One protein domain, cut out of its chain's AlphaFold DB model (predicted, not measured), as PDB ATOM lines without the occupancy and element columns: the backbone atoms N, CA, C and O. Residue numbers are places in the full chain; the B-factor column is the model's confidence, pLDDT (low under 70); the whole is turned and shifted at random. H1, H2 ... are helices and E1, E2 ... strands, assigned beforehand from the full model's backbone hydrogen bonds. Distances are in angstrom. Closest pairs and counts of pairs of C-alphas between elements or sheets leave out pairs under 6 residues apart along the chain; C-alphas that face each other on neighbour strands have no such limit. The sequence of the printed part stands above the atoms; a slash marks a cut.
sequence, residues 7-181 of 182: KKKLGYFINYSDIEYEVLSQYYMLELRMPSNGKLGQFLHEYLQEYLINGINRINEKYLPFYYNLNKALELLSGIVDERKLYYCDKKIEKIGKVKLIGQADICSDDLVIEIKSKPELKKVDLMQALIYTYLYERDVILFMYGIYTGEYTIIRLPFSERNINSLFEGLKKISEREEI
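What this domain is: This is residues 7 to 181 of the 182 residues of an uncharacterized protein of Sulfolobus islandicus (strain REY15A) (UniProt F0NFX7). A twisted sheet of four strands, E1 to E6 to E5 to E4, has helices over both faces, in three layers: H2 and H3 on one face, H4 on the other. H4 is wedged between this sheet and an outlying group made of the hairpin E2 and E3 with H5 and H1, at the other end of the long axis from H2 and H3. The 175 printed residues hold five named helices and six named strands, in the order H1 E1 H2 H3 E2 E3 E4 H4 E5 E6 H5; the class is mixed, helices and strands, and the larger sheet is mixed too. The whole is compact, with a radius of gyration of the C-alphas of 17.0 A, yet elongated, spanning 57 by 36 by 26 A.

Where its parts are: H1 is residues 7 to 13, from C-alpha 7 at (29.948, -35.560, -26.248). E1 is residues 22 to 27, H2 38 to 54, 23.6 A long, and H3 64 to 81, 25.6 A. E2 is residues 92 to 96, E3 99 to 103 and E4 112 to 117. H4 is residues 124 to 137, 20.0 A, E5 140 to 146, 18.9 A, and E6 153 to 158. H5 is residues 162 to 179, 25.7 A, ending at C-alpha 179, (43.240, -35.220, -33.860).

How they stand to each other: In the larger sheet E1 and E6 are antiparallel, with N 24 and O 155 2.9 A apart. E5 and E6 form a hairpin, with N 143 and O 156 at 2.8 A. E5 and E4 are parallel, with N 115 and O 142 at 2.9 A; E4, H4 and E5 make a strand-helix-strand unit, two parallel neighbour strands joined through a helix, with a right-handed crossover. H4 is on the sheet over E5 and E4, at a height of 8.8 A; the C-alphas of Thr 134 and Asp 140 are closest to E5, 5.8 A. H3, on the opposite face, has a height of 10.4 A and runs along the strands, at 14 degrees to E5 on the local plane. H2 touches H3 at a steep tilt of 48 degrees, closest at the C-alphas of Leu 48 and Leu 74, 6.2 A. The hairpin E2 and E3 has N 94 and O 101 at 2.9 A; the C-alphas of Lys 92 and Leu 136 of H4 are its closest to H4, 6.3 A. H5 touches H4, closest at the C-alphas of Tyr 135 and Ile 165, 6.4 A. H1 touches H5, about perpendicular at 90 degrees, closest at the C-alphas of Phe 13 and Gly 171, 5.5 A. Every O i to N i+4 pair is within hydrogen-bond range in H2, H3 and H5; in H1 2 of 3 are, in H4 9 of 10.

The domain as a whole: The C-alphas of Lys 62 and Ile 181 are the two farthest apart, 57.6 A. The printed part has no cut, and no link is long. The mean pLDDT of the printed part is 88.2; residues 29 to 37, 58 to 65 and 180 to 181 are under 70.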
ATOM      1  N   LYS A   7      31.063 -34.608 -26.347       91.69
ATOM      2  CA  LYS A   7      29.948 -35.560 -26.248       91.69
ATOM      3  C   LYS A   7      29.535 -36.141 -27.607       91.69
ATOM      4  O   LYS A   7      29.304 -37.338 -27.717       91.69
ATOM      5  N   LYS A   8      29.468 -35.325 -28.664       89.75
ATOM      6  CA  LYS A   8      29.203 -35.817 -30.027       89.75
ATOM      7  C   LYS A   8      30.358 -36.671 -30.542       89.75
ATOM      8  O   LYS A   8      30.097 -37.727 -31.101       89.75
ATOM      9  N   LYS A   9      31.608 -36.236 -30.330       91.06
ATOM     10  CA  LYS A   9      32.808 -36.985 -30.741       91.06
ATOM     11  C   LYS A   9      32.852 -38.368 -30.090       91.06
ATOM     12  O   LYS A   9      32.937 -39.358 -30.805       91.06
ATOM     13  N   LEU A  10      32.692 -38.439 -28.769       92.31
ATOM     14  CA  LEU A  10      32.611 -39.703 -28.028       92.31
ATOM     15  C   LEU A  10      31.468 -40.578 -28.547       92.31
ATOM     16  O   LEU A  10      31.660 -41.765 -28.787       92.31
ATOM     17  N   GLY A  11      30.319 -39.968 -28.846       91.38
ATOM     18  CA  GLY A  11      29.180 -40.651 -29.450       91.38
ATOM     19  C   GLY A  11      29.448 -41.253 -30.837       91.38
ATOM     20  O   GLY A  11      28.668 -42.091 -31.273       91.38
ATOM     21  N   TYR A  12      30.521 -40.897 -31.545       91.62
ATOM     22  CA  TYR A  12      30.921 -41.619 -32.761       91.62
ATOM     23  C   TYR A  12      31.756 -42.869 -32.466       91.62
ATOM     24  O   TYR A  12      31.735 -43.798 -33.267       91.62
ATOM     25  N   PHE A  13      32.479 -42.900 -31.344       92.56
ATOM     26  CA  PHE A  13      33.468 -43.941 -31.042       92.56
ATOM     27  C   PHE A  13      33.006 -44.984 -30.025       92.56
ATOM     28  O   PHE A  13      33.518 -46.100 -30.056       92.56
ATOM     29  N   ILE A  14      32.075 -44.624 -29.141       93.50
ATOM     30  CA  ILE A  14      31.537 -45.501 -28.095       93.50
ATOM     31  C   ILE A  14      30.148 -45.970 -28.525       93.50
ATOM     32  O   ILE A  14      29.300 -45.138 -28.864       93.50
ATOM     33  N   ASN A  15      29.884 -47.272 -28.546       92.94
ATOM     34  CA  ASN A  15      28.555 -47.821 -28.827       92.94
ATOM     35  C   ASN A  15      27.696 -47.873 -27.561       92.94
ATOM     36  O   ASN A  15      28.201 -47.822 -26.446       92.94
ATOM     37  N   TYR A  16      26.377 -48.007 -27.725       90.06
ATOM     38  CA  TYR A  16      25.477 -48.196 -26.580       90.06
ATOM     39  C   TYR A  16      25.814 -49.464 -25.787       90.06
ATOM     40  O   TYR A  16      25.763 -49.441 -24.567       90.06
ATOM     41  N   SER A  17      26.216 -50.536 -26.477       92.44
ATOM     42  CA  SER A  17      26.624 -51.813 -25.878       92.44
ATOM     43  C   SER A  17      27.884 -51.729 -25.022       92.44
ATOM     44  O   SER A  17      28.127 -52.616 -24.207       92.44
ATOM     45  N   ASP A  18      28.703 -50.701 -25.221       93.94
ATOM     46  CA  ASP A  18      29.976 -50.566 -24.516       93.94
ATOM     47  C   ASP A  18      29.738 -49.981 -23.111       93.94
ATOM     48  O   ASP A  18      30.514 -50.218 -22.188       93.94
ATOM     49  N   ILE A  19      28.595 -49.316 -22.917       95.44
ATOM     50  CA  ILE A  19      28.223 -48.617 -21.690       95.44
ATOM     51  C   ILE A  19      27.286 -49.495 -20.879       95.44
ATOM     52  O   ILE A  19      26.265 -49.977 -21.365       95.44
ATOM     53  N   GLU A  20      27.627 -49.669 -19.615       96.75
ATOM     54  CA  GLU A  20      26.740 -50.245 -18.625       96.75
ATOM     55  C   GLU A  20      25.729 -49.188 -18.177       96.75
ATOM     56  O   GLU A  20      26.109 -48.108 -17.713       96.75
ATOM     57  N   TYR A  21      24.442 -49.484 -18.341       95.50
ATOM     58  CA  TYR A  21      23.346 -48.658 -17.849       95.50
ATOM     59  C   TYR A  21      22.090 -49.499 -17.610       95.50
ATOM     60  O   TYR A  21      21.881 -50.532 -18.248       95.50
ATOM     61  N   GLU A  22      21.232 -49.020 -16.718       96.06
ATOM     62  CA  GLU A  22      19.965 -49.644 -16.349       96.06
ATOM     63  C   GLU A  22      18.820 -48.651 -16.566       96.06
ATOM     64  O   GLU A  22      18.897 -47.501 -16.133       96.06
ATOM     65  N   VAL A  23      17.743 -49.082 -17.228       94.50
ATOM     66  CA  VAL A  23      16.502 -48.298 -17.302       94.50
ATOM     67  C   VAL A  23      15.688 -48.594 -16.046       94.50
ATOM     68  O   VAL A  23      15.073 -49.650 -15.951       94.50
ATOM     69  N   LEU A  24      15.686 -47.658 -15.095       94.31
ATOM     70  CA  LEU A  24      14.980 -47.799 -13.819       94.31
ATOM     71  C   LEU A  24      13.462 -47.734 -13.999       94.31
ATOM     72  O   LEU A  24      12.712 -48.472 -13.369       94.31
ATOM     73  N   SER A  25      13.001 -46.808 -14.840       92.38
ATOM     74  CA  SER A  25      11.582 -46.615 -15.124       92.38
ATOM     75  C   SER A  25      11.388 -45.847 -16.427       92.38
ATOM     76  O   SER A  25      12.237 -45.038 -16.819       92.38
ATOM     77  N   GLN A  26      10.271 -46.095 -17.107       90.75
ATOM     78  CA  GLN A  26       9.907 -45.402 -18.337       90.75
ATOM     79  C   GLN A  26       8.388 -45.317 -18.508       90.75
ATOM     80  O   GLN A  26       7.660 -46.249 -18.164       90.75
ATOM     81  N   TYR A  27       7.924 -44.216 -19.092       88.81
ATOM     82  CA  TYR A  27       6.526 -43.997 -19.448       88.81
ATOM     83  C   TYR A  27       6.430 -43.202 -20.750       88.81
ATOM     84  O   TYR A  27       7.017 -42.127 -20.866       88.81
ATOM     85  N   TYR A  28       5.660 -43.722 -21.707       80.44
ATOM     86  CA  TYR A  28       5.441 -43.114 -23.017       80.44
ATOM     87  C   TYR A  28       3.950 -43.126 -23.361       80.44
ATOM     88  O   TYR A  28       3.293 -44.159 -23.219       80.44
ATOM     89  N   MET A  29       3.426 -42.002 -23.849       68.19
ATOM     90  CA  MET A  29       2.071 -41.885 -24.389       68.19
ATOM     91  C   MET A  29       2.161 -41.368 -25.820       68.19
ATOM     92  O   MET A  29       2.650 -40.272 -26.073       68.19
ATOM     93  N   LEU A  30       1.641 -42.144 -26.770       50.75
ATOM     94  CA  LEU A  30       1.556 -41.761 -28.179       50.75
ATOM     95  C   LEU A  30       0.448 -40.713 -28.416       50.75
ATOM     96  O   LEU A  30      -0.440 -40.945 -29.227       50.75
ATOM     97  N   GLU A  31       0.478 -39.558 -27.745       50.06
ATOM     98  CA  GLU A  31      -0.425 -38.437 -28.047       50.06
ATOM     99  C   GLU A  31       0.280 -37.070 -28.012       50.06
ATOM    100  O   GLU A  31       1.215 -36.834 -27.252       50.06
ATOM    101  N   LEU A  32      -0.156 -36.207 -28.942       45.00
ATOM    102  CA  LEU A  32       0.327 -34.868 -29.320       45.00
ATOM    103  C   LEU A  32       1.551 -34.294 -28.571       45.00
ATOM    104  O   LEU A  32       1.474 -33.767 -27.463       45.00
ATOM    105  N   ARG A  33       2.674 -34.223 -29.296       52.38
ATOM    106  CA  ARG A  33       3.881 -33.490 -28.894       52.38
ATOM    107  C   ARG A  33       3.658 -31.983 -29.042       52.38
ATOM    108  O   ARG A  33       3.614 -31.470 -30.160       52.38
ATOM    109  N   MET A  34       3.560 -31.253 -27.931       51.62
ATOM    110  CA  MET A  34       3.655 -29.791 -27.972       51.62
ATOM    111  C   MET A  34       5.084 -29.356 -28.350       51.62
ATOM    112  O   MET A  34       6.051 -30.011 -27.948       51.62
ATOM    113  N   PRO A  35       5.262 -28.260 -29.112       50.59
ATOM    114  CA  PRO A  35       6.587 -27.774 -29.471       50.59
ATOM    115  C   PRO A  35       7.386 -27.369 -28.224       50.59
ATOM    116  O   PRO A  35       6.918 -26.615 -27.373       50.59
ATOM    117  N   SER A  36       8.618 -27.872 -28.142       58.03
ATOM    118  CA  SER A  36       9.559 -27.611 -27.048       58.03
ATOM    119  C   SER A  36       9.833 -26.109 -26.878       58.03
ATOM    120  O   SER A  36      10.395 -25.483 -27.779       58.03
ATOM    121  N   ASN A  37       9.540 -25.546 -25.701       68.19
ATOM    122  CA  ASN A  37       9.985 -24.210 -25.293       68.19
ATOM    123  C   ASN A  37      11.163 -24.320 -24.312       68.19
ATOM    124  O   ASN A  37      11.003 -24.820 -23.198       68.19
ATOM    125  N   GLY A  38      12.332 -23.795 -24.693       70.75
ATOM    126  CA  GLY A  38      13.540 -23.833 -23.858       70.75
ATOM    127  C   GLY A  38      13.373 -23.185 -22.477       70.75
ATOM    128  O   GLY A  38      13.992 -23.641 -21.520       70.75
ATOM    129  N   LYS A  39      12.481 -22.193 -22.333       79.38
ATOM    130  CA  LYS A  39      12.185 -21.576 -21.030       79.38
ATOM    131  C   LYS A  39      11.511 -22.551 -20.065       79.38
ATOM    132  O   LYS A  39      11.796 -22.520 -18.878       79.38
ATOM    133  N   LEU A  40      10.640 -23.432 -20.560       77.38
ATOM    134  CA  LEU A  40       9.949 -24.410 -19.711       77.38
ATOM    135  C   LEU A  40      10.877 -25.539 -19.256       77.38
ATOM    136  O   LEU A  40      10.735 -26.017 -18.135       77.38
ATOM    137  N   GLY A  41      11.865 -25.905 -20.077       85.50
ATOM    138  CA  GLY A  41      12.944 -26.787 -19.635       85.50
ATOM    139  C   GLY A  41      13.729 -26.182 -18.471       85.50
ATOM    140  O   GLY A  41      13.936 -26.855 -17.471       85.50
ATOM    141  N   GLN A  42      14.069 -24.894 -18.543       88.12
ATOM    142  CA  GLN A  42      14.717 -24.194 -17.431       88.12
ATOM    143  C   GLN A  42      13.857 -24.208 -16.154       88.12
ATOM    144  O   GLN A  42      14.368 -24.536 -15.089       88.12
ATOM    145  N   PHE A  43      12.548 -23.950 -16.265       87.69
ATOM    146  CA  PHE A  43      11.642 -24.027 -15.113       87.69
ATOM    147  C   PHE A  43      11.597 -25.417 -14.467       87.69
ATOM    148  O   PHE A  43      11.507 -25.495 -13.247       87.69
ATOM    149  N   LEU A  44      11.675 -26.504 -15.247       90.25
ATOM    150  CA  LEU A  44      11.761 -27.863 -14.699       90.25
ATOM    151  C   LEU A  44      13.003 -28.028 -13.815       90.25
ATOM    152  O   LEU A  44      12.886 -28.509 -12.691       90.25
ATOM    153  N   HIS A  45      14.175 -27.635 -14.323       93.62
ATOM    154  CA  HIS A  45      15.438 -27.762 -13.591       93.62
ATOM    155  C   HIS A  45      15.400 -26.928 -12.308       93.62
ATOM    156  O   HIS A  45      15.620 -27.467 -11.226       93.62
ATOM    157  N   GLU A  46      15.034 -25.647 -12.418       91.56
ATOM    158  CA  GLU A  46      14.951 -24.732 -11.275       91.56
ATOM    159  C   GLU A  46      13.966 -25.235 -10.220       91.56
ATOM    160  O   GLU A  46      14.288 -25.238  -9.036       91.56
ATOM    161  N   TYR A  47      12.782 -25.697 -10.636       90.94
ATOM    162  CA  TYR A  47      11.769 -26.206  -9.718       90.94
ATOM    163  C   TYR A  47      12.261 -27.433  -8.947       90.94
ATOM    164  O   TYR A  47      12.159 -27.465  -7.721       90.94
ATOM    165  N   LEU A  48      12.826 -28.422  -9.649       93.56
ATOM    166  CA  LEU A  48      13.344 -29.634  -9.015       93.56
ATOM    167  C   LEU A  48      14.514 -29.317  -8.081       93.56
ATOM    168  O   LEU A  48      14.517 -29.789  -6.951       93.56
ATOM    169  N   GLN A  49      15.471 -28.493  -8.512       94.62
ATOM    170  CA  GLN A  49      16.628 -28.117  -7.696       94.62
ATOM    171  C   GLN A  49      16.215 -27.333  -6.443       94.62
ATOM    172  O   GLN A  49      16.620 -27.691  -5.342       94.62
ATOM    173  N   GLU A  50      15.389 -26.293  -6.581       91.31
ATOM    174  CA  GLU A  50      14.936 -25.472  -5.447       91.31
ATOM    175  C   GLU A  50      14.119 -26.280  -4.438       91.31
ATOM    176  O   GLU A  50      14.291 -26.115  -3.229       91.31
ATOM    177  N   TYR A  51      13.253 -27.178  -4.913       91.88
ATOM    178  CA  TYR A  51      12.462 -28.009  -4.015       91.88
ATOM    179  C   TYR A  51      13.336 -29.051  -3.314       91.88
ATOM    180  O   TYR A  51      13.321 -29.143  -2.090       91.88
ATOM    181  N   LEU A  52      14.114 -29.823  -4.073       93.06
ATOM    182  CA  LEU A  52      14.860 -30.964  -3.547       93.06
ATOM    183  C   LEU A  52      16.076 -30.565  -2.701       93.06
ATOM    184  O   LEU A  52      16.428 -31.287  -1.773       93.06
ATOM    185  N   ILE A  53      16.723 -29.436  -3.006       93.69
ATOM    186  CA  ILE A  53      17.913 -28.969  -2.277       93.69
ATOM    187  C   ILE A  53      17.524 -28.002  -1.155       93.69
ATOM    188  O   ILE A  53      18.019 -28.129  -0.036       93.69
ATOM    189  N   ASN A  54      16.642 -27.035  -1.437       89.88
ATOM    190  CA  ASN A  54      16.337 -25.947  -0.499       89.88
ATOM    191  C   ASN A  54      14.999 -26.133   0.239       89.88
ATOM    192  O   ASN A  54      14.705 -25.359   1.150       89.88
ATOM    193  N   GLY A  55      14.161 -27.100  -0.151       84.88
ATOM    194  CA  GLY A  55      12.816 -27.277   0.408       84.88
ATOM    195  C   GLY A  55      11.825 -26.177   0.005       84.88
ATOM    196  O   GLY A  55      10.823 -25.973   0.690       84.88
ATOM    197  N   ILE A  56      12.098 -25.424  -1.069       79.12
ATOM    198  CA  ILE A  56      11.293 -24.256  -1.457       79.12
ATOM    199  C   ILE A  56      10.268 -24.644  -2.525       79.12
ATOM    200  O   ILE A  56      10.613 -24.961  -3.662       79.12
ATOM    201  N   ASN A  57       8.981 -24.516  -2.196       71.94
ATOM    202  CA  ASN A  57       7.895 -24.705  -3.154       71.94
ATOM    203  C   ASN A  57       7.559 -23.387  -3.884       71.94
ATOM    204  O   ASN A  57       7.001 -22.471  -3.283       71.94
ATOM    205  N   ARG A  58       7.890 -23.279  -5.180       59.62
ATOM    206  CA  ARG A  58       7.642 -22.076  -6.011       59.62
ATOM    207  C   ARG A  58       6.500 -22.245  -7.029       59.62
ATOM    208  O   ARG A  58       6.610 -21.785  -8.165       59.62
ATOM    209  N   ILE A  59       5.407 -22.914  -6.664       63.03
ATOM    210  CA  ILE A  59       4.253 -23.090  -7.566       63.03
ATOM    211  C   ILE A  59       3.406 -21.804  -7.638       63.03
ATOM    212  O   ILE A  59       2.995 -21.262  -6.618       63.03
ATOM    213  N   ASN A  60       3.089 -21.341  -8.854       53.69
ATOM    214  CA  ASN A  60       2.094 -20.291  -9.112       53.69
ATOM    215  C   ASN A  60       0.849 -20.912  -9.761       53.69
ATOM    216  O   ASN A  60       0.792 -21.022 -10.979       53.69
ATOM    217  N   GLU A  61      -0.147 -21.296  -8.967       56.19
ATOM    218  CA  GLU A  61      -1.260 -22.234  -9.248       56.19
ATOM    219  C   GLU A  61      -2.131 -22.027 -10.518       56.19
ATOM    220  O   GLU A  61      -3.054 -22.794 -10.773       56.19
ATOM    221  N   LYS A  62      -1.856 -21.043 -11.378       54.00
ATOM    222  CA  LYS A  62      -2.685 -20.688 -12.546       54.00
ATOM    223  C   LYS A  62      -2.687 -21.693 -13.716       54.00
ATOM    224  O   LYS A  62      -3.450 -21.482 -14.654       54.00
ATOM    225  N   TYR A  63      -1.860 -22.746 -13.720       56.06
ATOM    226  CA  TYR A  63      -1.674 -23.648 -14.879       56.06
ATOM    227  C   TYR A  63      -1.656 -25.142 -14.495       56.06
ATOM    228  O   TYR A  63      -0.611 -25.789 -14.441       56.06
ATOM    229  N   LEU A  64      -2.838 -25.700 -14.221       65.00
ATOM    230  CA  LEU A  64      -3.023 -27.020 -13.594       65.00
ATOM    231  C   LEU A  64      -2.259 -28.198 -14.254       65.00
ATOM    232  O   LEU A  64      -1.585 -28.914 -13.515       65.00
ATOM    233  N   PRO A  65      -2.261 -28.410 -15.592       69.62
ATOM    234  CA  PRO A  65      -1.558 -29.558 -16.191       69.62
ATOM    235  C   PRO A  65      -0.027 -29.465 -16.104       69.62
ATOM    236  O   PRO A  65       0.658 -30.465 -15.907       69.62
ATOM    237  N   PHE A  66       0.518 -28.252 -16.215       74.56
ATOM    238  CA  PHE A  66       1.957 -28.012 -16.106       74.56
ATOM    239  C   PHE A  66       2.455 -28.291 -14.683       74.56
ATOM    240  O   PHE A  66       3.465 -28.969 -14.506       74.56
ATOM    241  N   TYR A  67       1.713 -27.841 -13.667       77.06
ATOM    242  CA  TYR A  67       2.046 -28.132 -12.271       77.06
ATOM    243  C   TYR A  67       1.855 -29.591 -11.905       77.06
ATOM    244  O   TYR A  67       2.674 -30.131 -11.171       77.06
ATOM    245  N   TYR A  68       0.829 -30.247 -12.448       81.06
ATOM    246  CA  TYR A  68       0.679 -31.688 -12.293       81.06
ATOM    247  C   TYR A  68       1.932 -32.424 -12.784       81.06
ATOM    248  O   TYR A  68       2.495 -33.236 -12.053       81.06
ATOM    249  N   ASN A  69       2.437 -32.072 -13.971       85.94
ATOM    250  CA  ASN A  69       3.644 -32.685 -14.518       85.94
ATOM    251  C   ASN A  69       4.915 -32.325 -13.731       85.94
ATOM    252  O   ASN A  69       5.777 -33.186 -13.583       85.94
ATOM    253  N   LEU A  70       5.040 -31.103 -13.206       86.94
ATOM    254  CA  LEU A  70       6.150 -30.734 -12.314       86.94
ATOM    255  C   LEU A  70       6.126 -31.533 -11.008       86.94
ATOM    256  O   LEU A  70       7.149 -32.083 -10.605       86.94
ATOM    257  N   ASN A  71       4.958 -31.644 -10.376       86.12
ATOM    258  CA  ASN A  71       4.778 -32.426  -9.156       86.12
ATOM    259  C   ASN A  71       5.050 -33.906  -9.410       86.12
ATOM    260  O   ASN A  71       5.681 -34.557  -8.585       86.12
ATOM    261  N   LYS A  72       4.633 -34.435 -10.566       90.25
ATOM    262  CA  LYS A  72       4.922 -35.820 -10.932       90.25
ATOM    263  C   LYS A  72       6.414 -36.050 -11.163       90.25
ATOM    264  O   LYS A  72       6.944 -37.059 -10.709       90.25
ATOM    265  N   ALA A  73       7.107 -35.114 -11.811       93.06
ATOM    266  CA  ALA A  73       8.559 -35.176 -11.953       93.06
ATOM    267  C   ALA A  73       9.261 -35.174 -10.585       93.06
ATOM    268  O   ALA A  73      10.166 -35.974 -10.356       93.06
ATOM    269  N   LEU A  74       8.806 -34.312  -9.671       92.69
ATOM    270  CA  LEU A  74       9.307 -34.241  -8.304       92.69
ATOM    271  C   LEU A  74       9.054 -35.540  -7.533       92.69
ATOM    272  O   LEU A  74       9.973 -36.033  -6.892       92.69
ATOM    273  N   GLU A  75       7.851 -36.109  -7.611       92.12
ATOM    274  CA  GLU A  75       7.491 -37.388  -6.985       92.12
ATOM    275  C   GLU A  75       8.419 -38.515  -7.464       92.12
ATOM    276  O   GLU A  75       9.010 -39.222  -6.649       92.12
ATOM    277  N   LEU A  76       8.600 -38.636  -8.784       94.44
ATOM    278  CA  LEU A  76       9.471 -39.645  -9.392       94.44
ATOM    279  C   LEU A  76      10.923 -39.486  -8.936       94.44
ATOM    280  O   LEU A  76      11.558 -40.467  -8.555       94.44
ATOM    281  N   LEU A  77      11.449 -38.258  -8.968       94.19
ATOM    282  CA  LEU A  77      12.834 -38.005  -8.583       94.19
ATOM    283  C   LEU A  77      13.045 -38.171  -7.072       94.19
ATOM    284  O   LEU A  77      14.059 -38.736  -6.670       94.19
ATOM    285  N   SER A  78      12.071 -37.773  -6.249       92.38
ATOM    286  CA  SER A  78      12.083 -37.977  -4.792       92.38
ATOM    287  C   SER A  78      12.149 -39.462  -4.433       92.38
ATOM    288  O   SER A  78      12.927 -39.847  -3.564       92.38
ATOM    289  N   GLY A  79      11.400 -40.308  -5.151       91.62
ATOM    290  CA  GLY A  79      11.444 -41.761  -4.970       91.62
ATOM    291  C   GLY A  79      12.784 -42.404  -5.347       91.62
ATOM    292  O   GLY A  79      13.093 -43.484  -4.861       91.62
ATOM    293  N   ILE A  80      13.594 -41.755  -6.193       92.31
ATOM    294  CA  ILE A  80      14.931 -42.245  -6.577       92.31
ATOM    295  C   ILE A  80      15.990 -41.822  -5.570       92.31
ATOM    296  O   ILE A  80      16.891 -42.595  -5.249       92.31
ATOM    297  N   VAL A  81      15.917 -40.573  -5.109       92.50
ATOM    298  CA  VAL A  81      16.913 -40.034  -4.181       92.50
ATOM    299  C   VAL A  81      16.717 -40.548  -2.762       92.50
ATOM    300  O   VAL A  81      17.694 -40.539  -2.025       92.50
ATOM    301  N   ASP A  82      15.531 -41.053  -2.410       87.56
ATOM    302  CA  ASP A  82      15.261 -41.806  -1.173       87.56
ATOM    303  C   ASP A  82      15.845 -41.123   0.075       87.56
ATOM    304  O   ASP A  82      16.758 -41.622   0.724       87.56
ATOM    305  N   GLU A  83      15.392 -39.892   0.336       83.75
ATOM    306  CA  GLU A  83      15.808 -39.059   1.481       83.75
ATOM    307  C   GLU A  83      17.291 -38.631   1.517       83.75
ATOM    308  O   GLU A  83      17.724 -37.985   2.476       83.75
ATOM    309  N   ARG A  84      18.083 -38.909   0.469       91.38
ATOM    310  CA  ARG A  84      19.462 -38.405   0.361       91.38
ATOM    311  C   ARG A  84      19.519 -36.895   0.547       91.38
ATOM    312  O   ARG A  84      18.699 -36.145   0.020       91.38
ATOM    313  N   LYS A  85      20.575 -36.431   1.217       94.38
ATOM    314  CA  LYS A  85      20.911 -35.010   1.253       94.38
ATOM    315  C   LYS A  85      21.405 -34.569  -0.123       94.38
ATOM    316  O   LYS A  85      22.415 -35.072  -0.613       94.38
ATOM    317  N   LEU A  86      20.709 -33.604  -0.712       96.94
ATOM    318  CA  LEU A  86      20.999 -33.088  -2.045       96.94
ATOM    319  C   LEU A  86      21.656 -31.710  -1.977       96.94
ATOM    320  O   LEU A  86      21.388 -30.918  -1.075       96.94
ATOM    321  N   TYR A  87      22.525 -31.428  -2.939       97.12
ATOM    322  CA  TYR A  87      23.197 -30.141  -3.091       97.12
ATOM    323  C   TYR A  87      23.507 -29.853  -4.562       97.12
ATOM    324  O   TYR A  87      23.524 -30.747  -5.409       97.12
ATOM    325  N   TYR A  88      23.752 -28.582  -4.881       97.31
ATOM    326  CA  TYR A  88      24.181 -28.184  -6.219       97.31
ATOM    327  C   TYR A  88      25.565 -28.764  -6.512       97.31
ATOM    328  O   TYR A  88      26.481 -28.621  -5.704       97.31
ATOM    329  N   CYS A  89      25.739 -29.397  -7.670       96.81
ATOM    330  CA  CYS A  89      27.046 -29.924  -8.038       96.81
ATOM    331  C   CYS A  89      28.048 -28.800  -8.325       96.81
ATOM    332  O   CYS A  89      27.783 -27.889  -9.120       96.81
ATOM    333  N   ASP A  90      29.253 -28.941  -7.778       96.69
ATOM    334  CA  ASP A  90      30.393 -28.130  -8.187       96.69
ATOM    335  C   ASP A  90      30.795 -28.439  -9.626       96.69
ATOM    336  O   ASP A  90      30.731 -29.581 -10.095       96.69
ATOM    337  N   LYS A  91      31.293 -27.417 -10.320       97.56
ATOM    338  CA  LYS A  91      31.932 -27.593 -11.620       97.56
ATOM    339  C   LYS A  91      33.232 -28.386 -11.460       97.56
ATOM    340  O   LYS A  91      34.129 -27.978 -10.726       97.56
ATOM    341  N   LYS A  92      33.367 -29.473 -12.216       96.88
ATOM    342  CA  LYS A  92      34.563 -30.320 -12.276       96.88
ATOM    343  C   LYS A  92      35.323 -30.092 -13.576       96.88
ATOM    344  O   LYS A  92      34.731 -29.865 -14.638       96.88
ATOM    345  N   ILE A  93      36.648 -30.118 -13.482       94.44
ATOM    346  CA  ILE A  93      37.553 -29.956 -14.615       94.44
ATOM    347  C   ILE A  93      38.664 -30.981 -14.465       94.44
ATOM    348  O   ILE A  93      39.431 -30.898 -13.517       94.44
ATOM    349  N   GLU A  94      38.785 -31.868 -15.443       93.88
ATOM    350  CA  GLU A  94      39.824 -32.894 -15.482       93.88
ATOM    351  C   GLU A  94      40.547 -32.880 -16.826       93.88
ATOM    352  O   GLU A  94      39.994 -32.468 -17.853       93.88
ATOM    353  N   LYS A  95      41.803 -33.328 -16.837       89.50
ATOM    354  CA  LYS A  95      42.606 -33.427 -18.060       89.50
ATOM    355  C   LYS A  95      43.127 -34.848 -18.231       89.50
ATOM    356  O   LYS A  95      43.906 -35.321 -17.414       89.50
ATOM    357  N   ILE A  96      42.745 -35.489 -19.334       86.38
ATOM    358  CA  ILE A  96      43.186 -36.838 -19.702       86.38
ATOM    359  C   ILE A  96      43.959 -36.727 -21.014       86.38
ATOM    360  O   ILE A  96      43.394 -36.442 -22.073       86.38
ATOM    361  N   GLY A  97      45.281 -36.891 -20.939       83.44
ATOM    362  CA  GLY A  97      46.168 -36.635 -22.073       83.44
ATOM    363  C   GLY A  97      46.021 -35.195 -22.584       83.44
ATOM    364  O   GLY A  97      46.267 -34.232 -21.852       83.44
ATOM    365  N   LYS A  98      45.611 -35.037 -23.846       83.94
ATOM    366  CA  LYS A  98      45.356 -33.727 -24.476       83.94
ATOM    367  C   LYS A  98      43.900 -33.259 -24.348       83.94
ATOM    368  O   LYS A  98      43.625 -32.092 -24.614       83.94
ATOM    369  N   VAL A  99      42.981 -34.118 -23.903       87.94
ATOM    370  CA  VAL A  99      41.552 -33.794 -23.818       87.94
ATOM    371  C   VAL A  99      41.213 -33.220 -22.447       87.94
ATOM    372  O   VAL A  99      41.563 -33.777 -21.408       87.94
ATOM    373  N   LYS A 100      40.500 -32.091 -22.445       89.06
ATOM    374  CA  LYS A 100      39.967 -31.464 -21.234       89.06
ATOM    375  C   LYS A 100      38.495 -31.838 -21.065       89.06
ATOM    376  O   LYS A 100      37.674 -31.507 -21.922       89.06
ATOM    377  N   LEU A 101      38.165 -32.487 -19.955       91.69
ATOM    378  CA  LEU A 101      36.796 -32.741 -19.523       91.69
ATOM    379  C   LEU A 101      36.339 -31.598 -18.621       91.69
ATOM    380  O   LEU A 101      37.035 -31.213 -17.686       91.69
ATOM    381  N   ILE A 102      35.172 -31.033 -18.915       92.31
ATOM    382  CA  ILE A 102      34.541 -30.002 -18.091       92.31
ATOM    383  C   ILE A 102      33.082 -30.393 -17.929       92.31
ATOM    384  O   ILE A 102      32.403 -30.657 -18.926       92.31
ATOM    385  N   GLY A 103      32.604 -30.406 -16.691       93.62
ATOM    386  CA  GLY A 103      31.245 -30.810 -16.373       93.62
ATOM    387  C   GLY A 103      30.694 -30.084 -15.163       93.62
ATOM    388  O   GLY A 103      31.437 -29.743 -14.247       93.62
ATOM    389  N   GLN A 104      29.390 -29.847 -15.182       96.94
ATOM    390  CA  GLN A 104      28.618 -29.472 -14.008       96.94
ATOM    391  C   GLN A 104      27.261 -30.159 -14.143       96.94
ATOM    392  O   GLN A 104      26.506 -29.825 -15.056       96.94
ATOM    393  N   ALA A 105      27.022 -31.185 -13.331       97.12
ATOM    394  CA  ALA A 105      25.721 -31.847 -13.277       97.12
ATOM    395  C   ALA A 105      24.698 -30.982 -12.522       97.12
ATOM    396  O   ALA A 105      25.072 -29.999 -11.880       97.12
ATOM    397  N   ASP A 106      23.414 -31.324 -12.618       97.38
ATOM    398  CA  ASP A 106      22.353 -30.516 -12.015       97.38
ATOM    399  C   ASP A 106      22.292 -30.674 -10.485       97.38
ATOM    400  O   ASP A 106      22.250 -29.671  -9.765       97.38
ATOM    401  N   ILE A 107      22.276 -31.911  -9.973       98.00
ATOM    402  CA  ILE A 107      22.121 -32.208  -8.535       98.00
ATOM    403  C   ILE A 107      23.108 -33.298  -8.115       98.00
ATOM    404  O   ILE A 107      23.310 -34.277  -8.830       98.00
ATOM    405  N   CYS A 108      23.711 -33.133  -6.942       98.00
ATOM    406  CA  CYS A 108      24.648 -34.076  -6.351       98.00
ATOM    407  C   CYS A 108      24.176 -34.521  -4.966       98.00
ATOM    408  O   CYS A 108      23.469 -33.803  -4.261       98.00
ATOM    409  N   SER A 109      24.628 -35.706  -4.588       96.81
ATOM    410  CA  SER A 109      24.575 -36.273  -3.244       96.81
ATOM    411  C   SER A 109      25.893 -37.001  -2.967       96.81
ATOM    412  O   SER A 109      26.793 -37.011  -3.816       96.81
ATOM    413  N   ASP A 110      26.015 -37.626  -1.799       93.56
ATOM    414  CA  ASP A 110      27.251 -38.298  -1.403       93.56
ATOM    415  C   ASP A 110      27.614 -39.481  -2.317       93.56
ATOM    416  O   ASP A 110      28.794 -39.652  -2.621       93.56
ATOM    417  N   ASP A 111      26.633 -40.222  -2.839       93.06
ATOM    418  CA  ASP A 111      26.809 -41.436  -3.658       93.06
ATOM    419  C   ASP A 111      26.248 -41.323  -5.092       93.06
ATOM    420  O   ASP A 111      26.578 -42.140  -5.952       93.06
ATOM    421  N   LEU A 112      25.434 -40.301  -5.367       96.25
ATOM    422  CA  LEU A 112      24.686 -40.154  -6.619       96.25
ATOM    423  C   LEU A 112      24.842 -38.763  -7.237       96.25
ATOM    424  O   LEU A 112      24.865 -37.747  -6.537       96.25
ATOM    425  N   VAL A 113      24.847 -38.711  -8.564       98.00
ATOM    426  CA  VAL A 113      24.727 -37.498  -9.378       98.00
ATOM    427  C   VAL A 113      23.476 -37.595 -10.234       98.00
ATOM    428  O   VAL A 113      23.145 -38.659 -10.743       98.00
ATOM    429  N   ILE A 114      22.779 -36.486 -10.431       98.38
ATOM    430  CA  ILE A 114      21.553 -36.422 -11.221       98.38
ATOM    431  C   ILE A 114      21.738 -35.359 -12.294       98.38
ATOM    432  O   ILE A 114      22.101 -34.215 -12.014       98.38
ATOM    433  N   GLU A 115      21.460 -35.746 -13.531       98.00
ATOM    434  CA  GLU A 115      21.377 -34.852 -14.679       98.00
ATOM    435  C   GLU A 115      19.947 -34.886 -15.219       98.00
ATOM    436  O   GLU A 115      19.431 -35.934 -15.619       98.00
ATOM    437  N   ILE A 116      19.315 -33.722 -15.244       97.06
ATOM    438  CA  ILE A 116      17.933 -33.516 -15.653       97.06
ATOM    439  C   ILE A 116      17.914 -33.193 -17.150       97.06
ATOM    440  O   ILE A 116      18.770 -32.484 -17.683       97.06
ATOM    441  N   LYS A 117      16.926 -33.719 -17.874       94.25
ATOM    442  CA  LYS A 117      16.646 -33.341 -19.265       94.25
ATOM    443  C   LYS A 117      15.158 -33.098 -19.441       94.25
ATOM    444  O   LYS A 117      14.347 -33.956 -19.125       94.25
ATOM    445  N   SER A 118      14.791 -31.985 -20.069       90.38
ATOM    446  CA  SER A 118      13.392 -31.634 -20.357       90.38
ATOM    447  C   SER A 118      12.812 -32.326 -21.608       90.38
ATOM    448  O   SER A 118      12.103 -31.703 -22.404       90.38
ATOM    449  N   LYS A 119      13.191 -33.581 -21.854       89.50
ATOM    450  CA  LYS A 119      12.744 -34.419 -22.979       89.50
ATOM    451  C   LYS A 119      12.685 -35.874 -22.508       89.50
ATOM    452  O   LYS A 119      13.530 -36.232 -21.694       89.50
ATOM    453  N   PRO A 120      11.767 -36.704 -23.021       86.31
ATOM    454  CA  PRO A 120      11.660 -38.099 -22.606       86.31
ATOM    455  C   PRO A 120      12.601 -39.043 -23.369       86.31
ATOM    456  O   PRO A 120      12.901 -40.117 -22.857       86.31
ATOM    457  N   GLU A 121      13.080 -38.678 -24.568       87.19
ATOM    458  CA  GLU A 121      13.863 -39.595 -25.411       87.19
ATOM    459  C   GLU A 121      15.380 -39.484 -25.224       87.19
ATOM    460  O   GLU A 121      15.969 -38.392 -25.236       87.19
ATOM    461  N   LEU A 122      16.029 -40.649 -25.128       88.75
ATOM    462  CA  LEU A 122      17.472 -40.753 -24.933       88.75
ATOM    463  C   LEU A 122      18.181 -40.443 -26.247       88.75
ATOM    464  O   LEU A 122      17.952 -41.104 -27.261       88.75
ATOM    465  N   LYS A 123      19.101 -39.475 -26.236       90.94
ATOM    466  CA  LYS A 123      20.065 -39.303 -27.326       90.94
ATOM    467  C   LYS A 123      21.432 -39.773 -26.860       90.94
ATOM    468  O   LYS A 123      21.812 -39.604 -25.705       90.94
ATOM    469  N   LYS A 124      22.235 -40.256 -27.807       90.75
ATOM    470  CA  LYS A 124      23.609 -40.705 -27.545       90.75
ATOM    471  C   LYS A 124      24.443 -39.664 -26.793       90.75
ATOM    472  O   LYS A 124      25.211 -40.006 -25.909       90.75
ATOM    473  N   VAL A 125      24.251 -38.380 -27.105       92.88
ATOM    474  CA  VAL A 125      24.943 -37.266 -26.437       92.88
ATOM    475  C   VAL A 125      24.599 -37.118 -24.953       92.88
ATOM    476  O   VAL A 125      25.440 -36.622 -24.211       92.88
ATOM    477  N   ASP A 126      23.399 -37.525 -24.528       94.06
ATOM    478  CA  ASP A 126      22.998 -37.504 -23.118       94.06
ATOM    479  C   ASP A 126      23.688 -38.649 -22.374       94.06
ATOM    480  O   ASP A 126      24.261 -38.433 -21.311       94.06
ATOM    481  N   LEU A 127      23.755 -39.830 -22.997       95.06
ATOM    482  CA  LEU A 127      24.493 -40.965 -22.449       95.06
ATOM    483  C   LEU A 127      25.997 -40.674 -22.336       95.06
ATOM    484  O   LEU A 127      26.609 -40.983 -21.322       95.06
ATOM    485  N   MET A 128      26.589 -40.001 -23.331       96.56
ATOM    486  CA  MET A 128      27.988 -39.554 -23.253       96.56
ATOM    487  C   MET A 128      28.195 -38.508 -22.156       96.56
ATOM    488  O   MET A 128      29.260 -38.461 -21.550       96.56
ATOM    489  N   GLN A 129      27.204 -37.646 -21.911       96.19
ATOM    490  CA  GLN A 129      27.271 -36.688 -20.812       96.19
ATOM    491  C   GLN A 129      27.286 -37.404 -19.464       96.19
ATOM    492  O   GLN A 129      28.151 -37.105 -18.648       96.19
ATOM    493  N   ALA A 130      26.379 -38.360 -19.263       96.75
ATOM    494  CA  ALA A 130      26.342 -39.150 -18.043       96.75
ATOM    495  C   ALA A 130      27.625 -39.960 -17.846       96.75
ATOM    496  O   ALA A 130      28.180 -39.935 -16.759       96.75
ATOM    497  N   LEU A 131      28.159 -40.571 -18.907       97.44
ATOM    498  CA  LEU A 131      29.430 -41.297 -18.857       97.44
ATOM    499  C   LEU A 131      30.618 -40.403 -18.459       97.44
ATOM    500  O   LEU A 131      31.522 -40.829 -17.752       97.44
ATOM    501  N   ILE A 132      30.638 -39.143 -18.903       97.19
ATOM    502  CA  ILE A 132      31.643 -38.178 -18.435       97.19
ATOM    503  C   ILE A 132      31.422 -37.858 -16.952       97.19
ATOM    504  O   ILE A 132      32.387 -37.704 -16.209       97.19
ATOM    505  N   TYR A 133      30.170 -37.724 -16.518       98.25
ATOM    506  CA  TYR A 133      29.844 -37.384 -15.135       98.25
ATOM    507  C   TYR A 133      30.130 -38.515 -14.155       98.25
ATOM    508  O   TYR A 133      30.601 -38.209 -13.063       98.25
ATOM    509  N   THR A 134      29.965 -39.784 -14.542       97.31
ATOM    510  CA  THR A 134      30.372 -40.905 -13.680       97.31
ATOM    511  C   THR A 134      31.858 -40.806 -13.352       97.31
ATOM    512  O   THR A 134      32.241 -40.954 -12.200       97.31
ATOM    513  N   TYR A 135      32.693 -40.460 -14.339       97.44
ATOM    514  CA  TYR A 135      34.122 -40.229 -14.133       97.44
ATOM    515  C   TYR A 135      34.417 -38.958 -13.323       97.44
ATOM    516  O   TYR A 135      35.158 -39.012 -12.352       97.44
ATOM    517  N   LEU A 136      33.844 -37.805 -13.693       97.44
ATOM    518  CA  LEU A 136      34.165 -36.521 -13.048       97.44
ATOM    519  C   LEU A 136      33.744 -36.440 -11.574       97.44
ATOM    520  O   LEU A 136      34.317 -35.652 -10.819       97.44
ATOM    521  N   TYR A 137      32.703 -37.175 -11.192       97.62
ATOM    522  CA  TYR A 137      32.151 -37.150  -9.841       97.62
ATOM    523  C   TYR A 137      32.397 -38.432  -9.051       97.62
ATOM    524  O   TYR A 137      32.066 -38.422  -7.865       97.62
ATOM    525  N   GLU A 138      32.948 -39.472  -9.689       97.44
ATOM    526  CA  GLU A 138      33.224 -40.797  -9.112       97.44
ATOM    527  C   GLU A 138      31.997 -41.410  -8.422       97.44
ATOM    528  O   GLU A 138      32.055 -41.914  -7.303       97.44
ATOM    529  N   ARG A 139      30.846 -41.288  -9.087       97.38
ATOM    530  CA  ARG A 139      29.522 -41.629  -8.557       97.38
ATOM    531  C   ARG A 139      28.623 -42.176  -9.644       97.38
ATOM    532  O   ARG A 139      28.816 -41.895 -10.832       97.38
ATOM    533  N   ASP A 140      27.593 -42.891  -9.220       97.88
ATOM    534  CA  ASP A 140      26.510 -43.277 -10.110       97.88
ATOM    535  C   ASP A 140      25.793 -42.033 -10.634       97.88
ATOM    536  O   ASP A 140      25.610 -41.047  -9.917       97.88
ATOM    537  N   VAL A 141      25.365 -42.080 -11.893       98.50
ATOM    538  CA  VAL A 141      24.634 -40.987 -12.532       98.50
ATOM    539  C   VAL A 141      23.218 -41.430 -12.863       98.50
ATOM    540  O   VAL A 141      23.017 -42.387 -13.605       98.50
ATOM    541  N   ILE A 142      22.231 -40.681 -12.384       98.38
ATOM    542  CA  ILE A 142      20.851 -40.737 -12.856       98.38
ATOM    543  C   ILE A 142      20.670 -39.727 -13.982       98.38
ATOM    544  O   ILE A 142      20.782 -38.518 -13.783       98.38
ATOM    545  N   LEU A 143      20.334 -40.217 -15.170       97.75
ATOM    546  CA  LEU A 143      19.729 -39.409 -16.221       97.75
ATOM    547  C   LEU A 143      18.221 -39.367 -15.985       97.75
ATOM    548  O   LEU A 143      17.516 -40.334 -16.278       97.75
ATOM    549  N   PHE A 144      17.734 -38.240 -15.471       97.69
ATOM    550  CA  PHE A 144      16.313 -37.995 -15.260       97.69
ATOM    551  C   PHE A 144      15.737 -37.224 -16.449       97.69
ATOM    552  O   PHE A 144      15.865 -36.003 -16.560       97.69
ATOM    553  N   MET A 145      15.127 -37.946 -17.381       95.00
ATOM    554  CA  MET A 145      14.651 -37.392 -18.642       95.00
ATOM    555  C   MET A 145      13.130 -37.295 -18.624       95.00
ATOM    556  O   MET A 145      12.447 -38.313 -18.660       95.00
ATOM    557  N   TYR A 146      12.594 -36.078 -18.570       92.75
ATOM    558  CA  TYR A 146      11.176 -35.827 -18.339       92.75
ATOM    559  C   TYR A 146      10.605 -34.818 -19.341       92.75
ATOM    560  O   TYR A 146      11.028 -33.661 -19.428       92.75
ATOM    561  N   GLY A 147       9.612 -35.248 -20.114       89.06
ATOM    562  CA  GLY A 147       8.844 -34.410 -21.024       89.06
ATOM    563  C   GLY A 147       7.785 -33.615 -20.272       89.06
ATOM    564  O   GLY A 147       6.660 -34.071 -20.122       89.06
ATOM    565  N   ILE A 148       8.102 -32.386 -19.855       83.00
ATOM    566  CA  ILE A 148       7.195 -31.557 -19.033       83.00
ATOM    567  C   ILE A 148       5.806 -31.301 -19.651       83.00
ATOM    568  O   ILE A 148       4.848 -31.029 -18.931       83.00
ATOM    569  N   TYR A 149       5.669 -31.406 -20.973       78.88
ATOM    570  CA  TYR A 149       4.384 -31.260 -21.665       78.88
ATOM    571  C   TYR A 149       3.566 -32.543 -21.710       78.88
ATOM    572  O   TYR A 149       2.345 -32.490 -21.624       78.88
ATOM    573  N   THR A 150       4.237 -33.678 -21.890       83.25
ATOM    574  CA  THR A 150       3.589 -34.964 -22.161       83.25
ATOM    575  C   THR A 150       3.482 -35.827 -20.907       83.25
ATOM    576  O   THR A 150       2.693 -36.763 -20.876       83.25
ATOM    577  N   GLY A 151       4.265 -35.522 -19.867       85.00
ATOM    578  CA  GLY A 151       4.429 -36.376 -18.691       85.00
ATOM    579  C   GLY A 151       5.210 -37.661 -18.986       85.00
ATOM    580  O   GLY A 151       5.380 -38.489 -18.098       85.00
ATOM    581  N   GLU A 152       5.684 -37.841 -20.223       90.12
ATOM    582  CA  GLU A 152       6.537 -38.960 -20.605       90.12
ATOM    583  C   GLU A 152       7.899 -38.829 -19.948       90.12
ATOM    584  O   GLU A 152       8.423 -37.722 -19.785       90.12
ATOM    585  N   TYR A 153       8.510 -39.958 -19.615       93.25
ATOM    586  CA  TYR A 153       9.818 -39.943 -18.991       93.25
ATOM    587  C   TYR A 153      10.602 -41.223 -19.236       93.25
ATOM    588  O   TYR A 153      10.042 -42.293 -19.467       93.25
ATOM    589  N   THR A 154      11.918 -41.097 -19.111       95.19
ATOM    590  CA  THR A 154      12.844 -42.217 -18.962       95.19
ATOM    591  C   THR A 154      13.805 -41.887 -17.837       95.19
ATOM    592  O   THR A 154      14.327 -40.776 -17.755       95.19
ATOM    593  N   ILE A 155      14.063 -42.855 -16.975       96.81
ATOM    594  CA  ILE A 155      15.009 -42.716 -15.877       96.81
ATOM    595  C   ILE A 155      16.052 -43.801 -16.060       96.81
ATOM    596  O   ILE A 155      15.722 -44.986 -16.090       96.81
ATOM    597  N   ILE A 156      17.304 -43.387 -16.214       97.44
ATOM    598  CA  ILE A 156      18.416 -44.297 -16.480       97.44
ATOM    599  C   ILE A 156      19.468 -44.112 -15.401       97.44
ATOM    600  O   ILE A 156      19.854 -42.982 -15.118       97.44
ATOM    601  N   ARG A 157      19.964 -45.215 -14.845       97.88
ATOM    602  CA  ARG A 157      21.141 -45.237 -13.979       97.88
ATOM    603  C   ARG A 157      22.356 -45.680 -14.780       97.88
ATOM    604  O   ARG A 157      22.315 -46.701 -15.460       97.88
ATOM    605  N   LEU A 158      23.439 -44.923 -14.683       98.00
ATOM    606  CA  LEU A 158      24.764 -45.320 -15.142       98.00
ATOM    607  C   LEU A 158      25.638 -45.525 -13.905       98.00
ATOM    608  O   LEU A 158      25.902 -44.542 -13.209       98.00
ATOM    609  N   PRO A 159      26.086 -46.753 -13.613       97.81
ATOM    610  CA  PRO A 159      26.953 -46.990 -12.474       97.81
ATOM    611  C   PRO A 159      28.355 -46.413 -12.697       97.81
ATOM    612  O   PRO A 159      28.880 -46.408 -13.821       97.81
ATOM    613  N   PHE A 160      28.994 -45.976 -11.615       97.69
ATOM    614  CA  PHE A 160      30.437 -45.774 -11.581       97.69
ATOM    615  C   PHE A 160      31.128 -47.137 -11.517       97.69
ATOM    616  O   PHE A 160      31.315 -47.722 -10.453       97.69
ATOM    617  N   SER A 161      31.468 -47.669 -12.691       97.44
ATOM    618  CA  SER A 161      32.093 -48.984 -12.845       97.44
ATOM    619  C   SER A 161      33.340 -48.921 -13.723       97.44
ATOM    620  O   SER A 161      33.467 -48.055 -14.596       97.44
ATOM    621  N   GLU A 162      34.250 -49.880 -13.539       97.19
ATOM    622  CA  GLU A 162      35.457 -50.007 -14.367       97.19
ATOM    623  C   GLU A 162      35.119 -50.091 -15.858       97.19
ATOM    624  O   GLU A 162      35.791 -49.478 -16.686       97.19
ATOM    625  N   ARG A 163      34.037 -50.792 -16.216       96.56
ATOM    626  CA  ARG A 163      33.580 -50.907 -17.605       96.56
ATOM    627  C   ARG A 163      33.245 -49.546 -18.213       96.56
ATOM    628  O   ARG A 163      33.647 -49.265 -19.344       96.56
ATOM    629  N   ASN A 164      32.529 -48.703 -17.475       97.62
ATOM    630  CA  ASN A 164      32.161 -47.368 -17.936       97.62
ATOM    631  C   ASN A 164      33.387 -46.447 -18.031       97.62
ATOM    632  O   ASN A 164      33.563 -45.757 -19.037       97.62
ATOM    633  N   ILE A 165      34.283 -46.493 -17.042       96.62
ATOM    634  CA  ILE A 165      35.539 -45.726 -17.057       96.62
ATOM    635  C   ILE A 165      36.406 -46.124 -18.259       96.62
ATOM    636  O   ILE A 165      36.857 -45.260 -19.015       96.62
ATOM    637  N   ASN A 166      36.587 -47.427 -18.484       97.00
ATOM    638  CA  ASN A 166      37.368 -47.949 -19.603       97.00
ATOM    639  C   ASN A 166      36.766 -47.522 -20.945       97.00
ATOM    640  O   ASN A 166      37.486 -47.017 -21.806       97.00
ATOM    641  N   SER A 167      35.443 -47.622 -21.096       97.12
ATOM    642  CA  SER A 167      34.746 -47.170 -22.308       97.12
ATOM    643  C   SER A 167      34.972 -45.684 -22.594       97.12
ATOM    644  O   SER A 167      35.222 -45.299 -23.742       97.12
ATOM    645  N   LEU A 168      34.935 -44.833 -21.560       96.62
ATOM    646  CA  LEU A 168      35.252 -43.410 -21.695       96.62
ATOM    647  C   LEU A 168      36.699 -43.208 -22.160       96.62
ATOM    648  O   LEU A 168      36.939 -42.458 -23.108       96.62
ATOM    649  N   PHE A 169      37.660 -43.873 -21.518       95.75
ATOM    650  CA  PHE A 169      39.084 -43.722 -21.825       95.75
ATOM    651  C   PHE A 169      39.435 -44.214 -23.228       95.75
ATOM    652  O   PHE A 169      40.154 -43.521 -23.952       95.75
ATOM    653  N   GLU A 170      38.881 -45.342 -23.663       94.75
ATOM    654  CA  GLU A 170      39.029 -45.819 -25.039       94.75
ATOM    655  C   GLU A 170      38.458 -44.821 -26.052       94.75
ATOM    656  O   GLU A 170      39.091 -44.534 -27.073       94.75
ATOM    657  N   GLY A 171      37.288 -44.244 -25.763       94.50
ATOM    658  CA  GLY A 171      36.698 -43.196 -26.592       94.50
ATOM    659  C   GLY A 171      37.582 -41.949 -26.684       94.50
ATOM    660  O   GLY A 171      37.806 -41.428 -27.778       94.50
ATOM    661  N   LEU A 172      38.128 -41.484 -25.558       93.50
ATOM    662  CA  LEU A 172      39.024 -40.321 -25.505       93.50
ATOM    663  C   LEU A 172      40.356 -40.573 -26.221       93.50
ATOM    664  O   LEU A 172      40.870 -39.674 -26.896       93.50
ATOM    665  N   LYS A 173      40.892 -41.792 -26.120       92.62
ATOM    666  CA  LYS A 173      42.092 -42.217 -26.844       92.62
ATOM    667  C   LYS A 173      41.872 -42.138 -28.355       92.62
ATOM    668  O   LYS A 173      42.626 -41.446 -29.031       92.62
ATOM    669  N   LYS A 174      40.781 -42.727 -28.865       91.56
ATOM    670  CA  LYS A 174      40.420 -42.679 -30.298       91.56
ATOM    671  C   LYS A 174      40.219 -41.250 -30.814       91.56
ATOM    672  O   LYS A 174      40.562 -40.951 -31.957       91.56
ATOM    673  N   ILE A 175      39.667 -40.354 -29.988       89.62
ATOM    674  CA  ILE A 175      39.553 -38.926 -30.329       89.62
ATOM    675  C   ILE A 175      40.939 -38.299 -30.475       89.62
ATOM    676  O   ILE A 175      41.196 -37.642 -31.480       89.62
ATOM    677  N   SER A 176      41.816 -38.524 -29.496       85.62
ATOM    678  CA  SER A 176      43.157 -37.934 -29.468       85.62
ATOM    679  C   SER A 176      44.008 -38.400 -30.652       85.62
ATOM    680  O   SER A 176      44.597 -37.573 -31.335       85.62
ATOM    681  N   GLU A 177      44.005 -39.702 -30.951       85.75
ATOM    682  CA  GLU A 177      44.731 -40.285 -32.090       85.75
ATOM    683  C   GLU A 177      44.267 -39.703 -33.430       85.75
ATOM    684  O   GLU A 177      45.072 -39.447 -34.321       85.75
ATOM    685  N   ARG A 178      42.962 -39.444 -33.583       80.31
ATOM    686  CA  ARG A 178      42.421 -38.853 -34.812       80.31
ATOM    687  C   ARG A 178      42.768 -37.373 -34.962       80.31
ATOM    688  O   ARG A 178      42.925 -36.910 -36.086       80.31
ATOM    689  N   GLU A 179      42.851 -36.636 -33.859       73.69
ATOM    690  CA  GLU A 179      43.240 -35.220 -33.860       73.69
ATOM    691  C   GLU A 179      44.740 -35.016 -34.099       73.69
ATOM    692  O   GLU A 179      45.126 -33.939 -34.524       73.69
ATOM    693  N   GLU A 180      45.582 -36.030 -33.885       62.56
ATOM    694  CA  GLU A 180      47.011 -35.980 -34.242       62.56
ATOM    695  C   GLU A 180      47.280 -36.201 -35.739       62.56
ATOM    696  O   GLU A 180      48.367 -35.888 -36.219       62.56
ATOM    697  N   ILE A 181      46.304 -36.739 -36.477       58.28
ATOM    698  CA  ILE A 181      46.401 -37.028 -37.918       58.28
ATOM    699  C   ILE A 181      45.880 -35.848 -38.774       58.28
ATOM    700  O   ILE A 181      46.087 -35.832 -39.988       58.28
TER     701      ILE A 181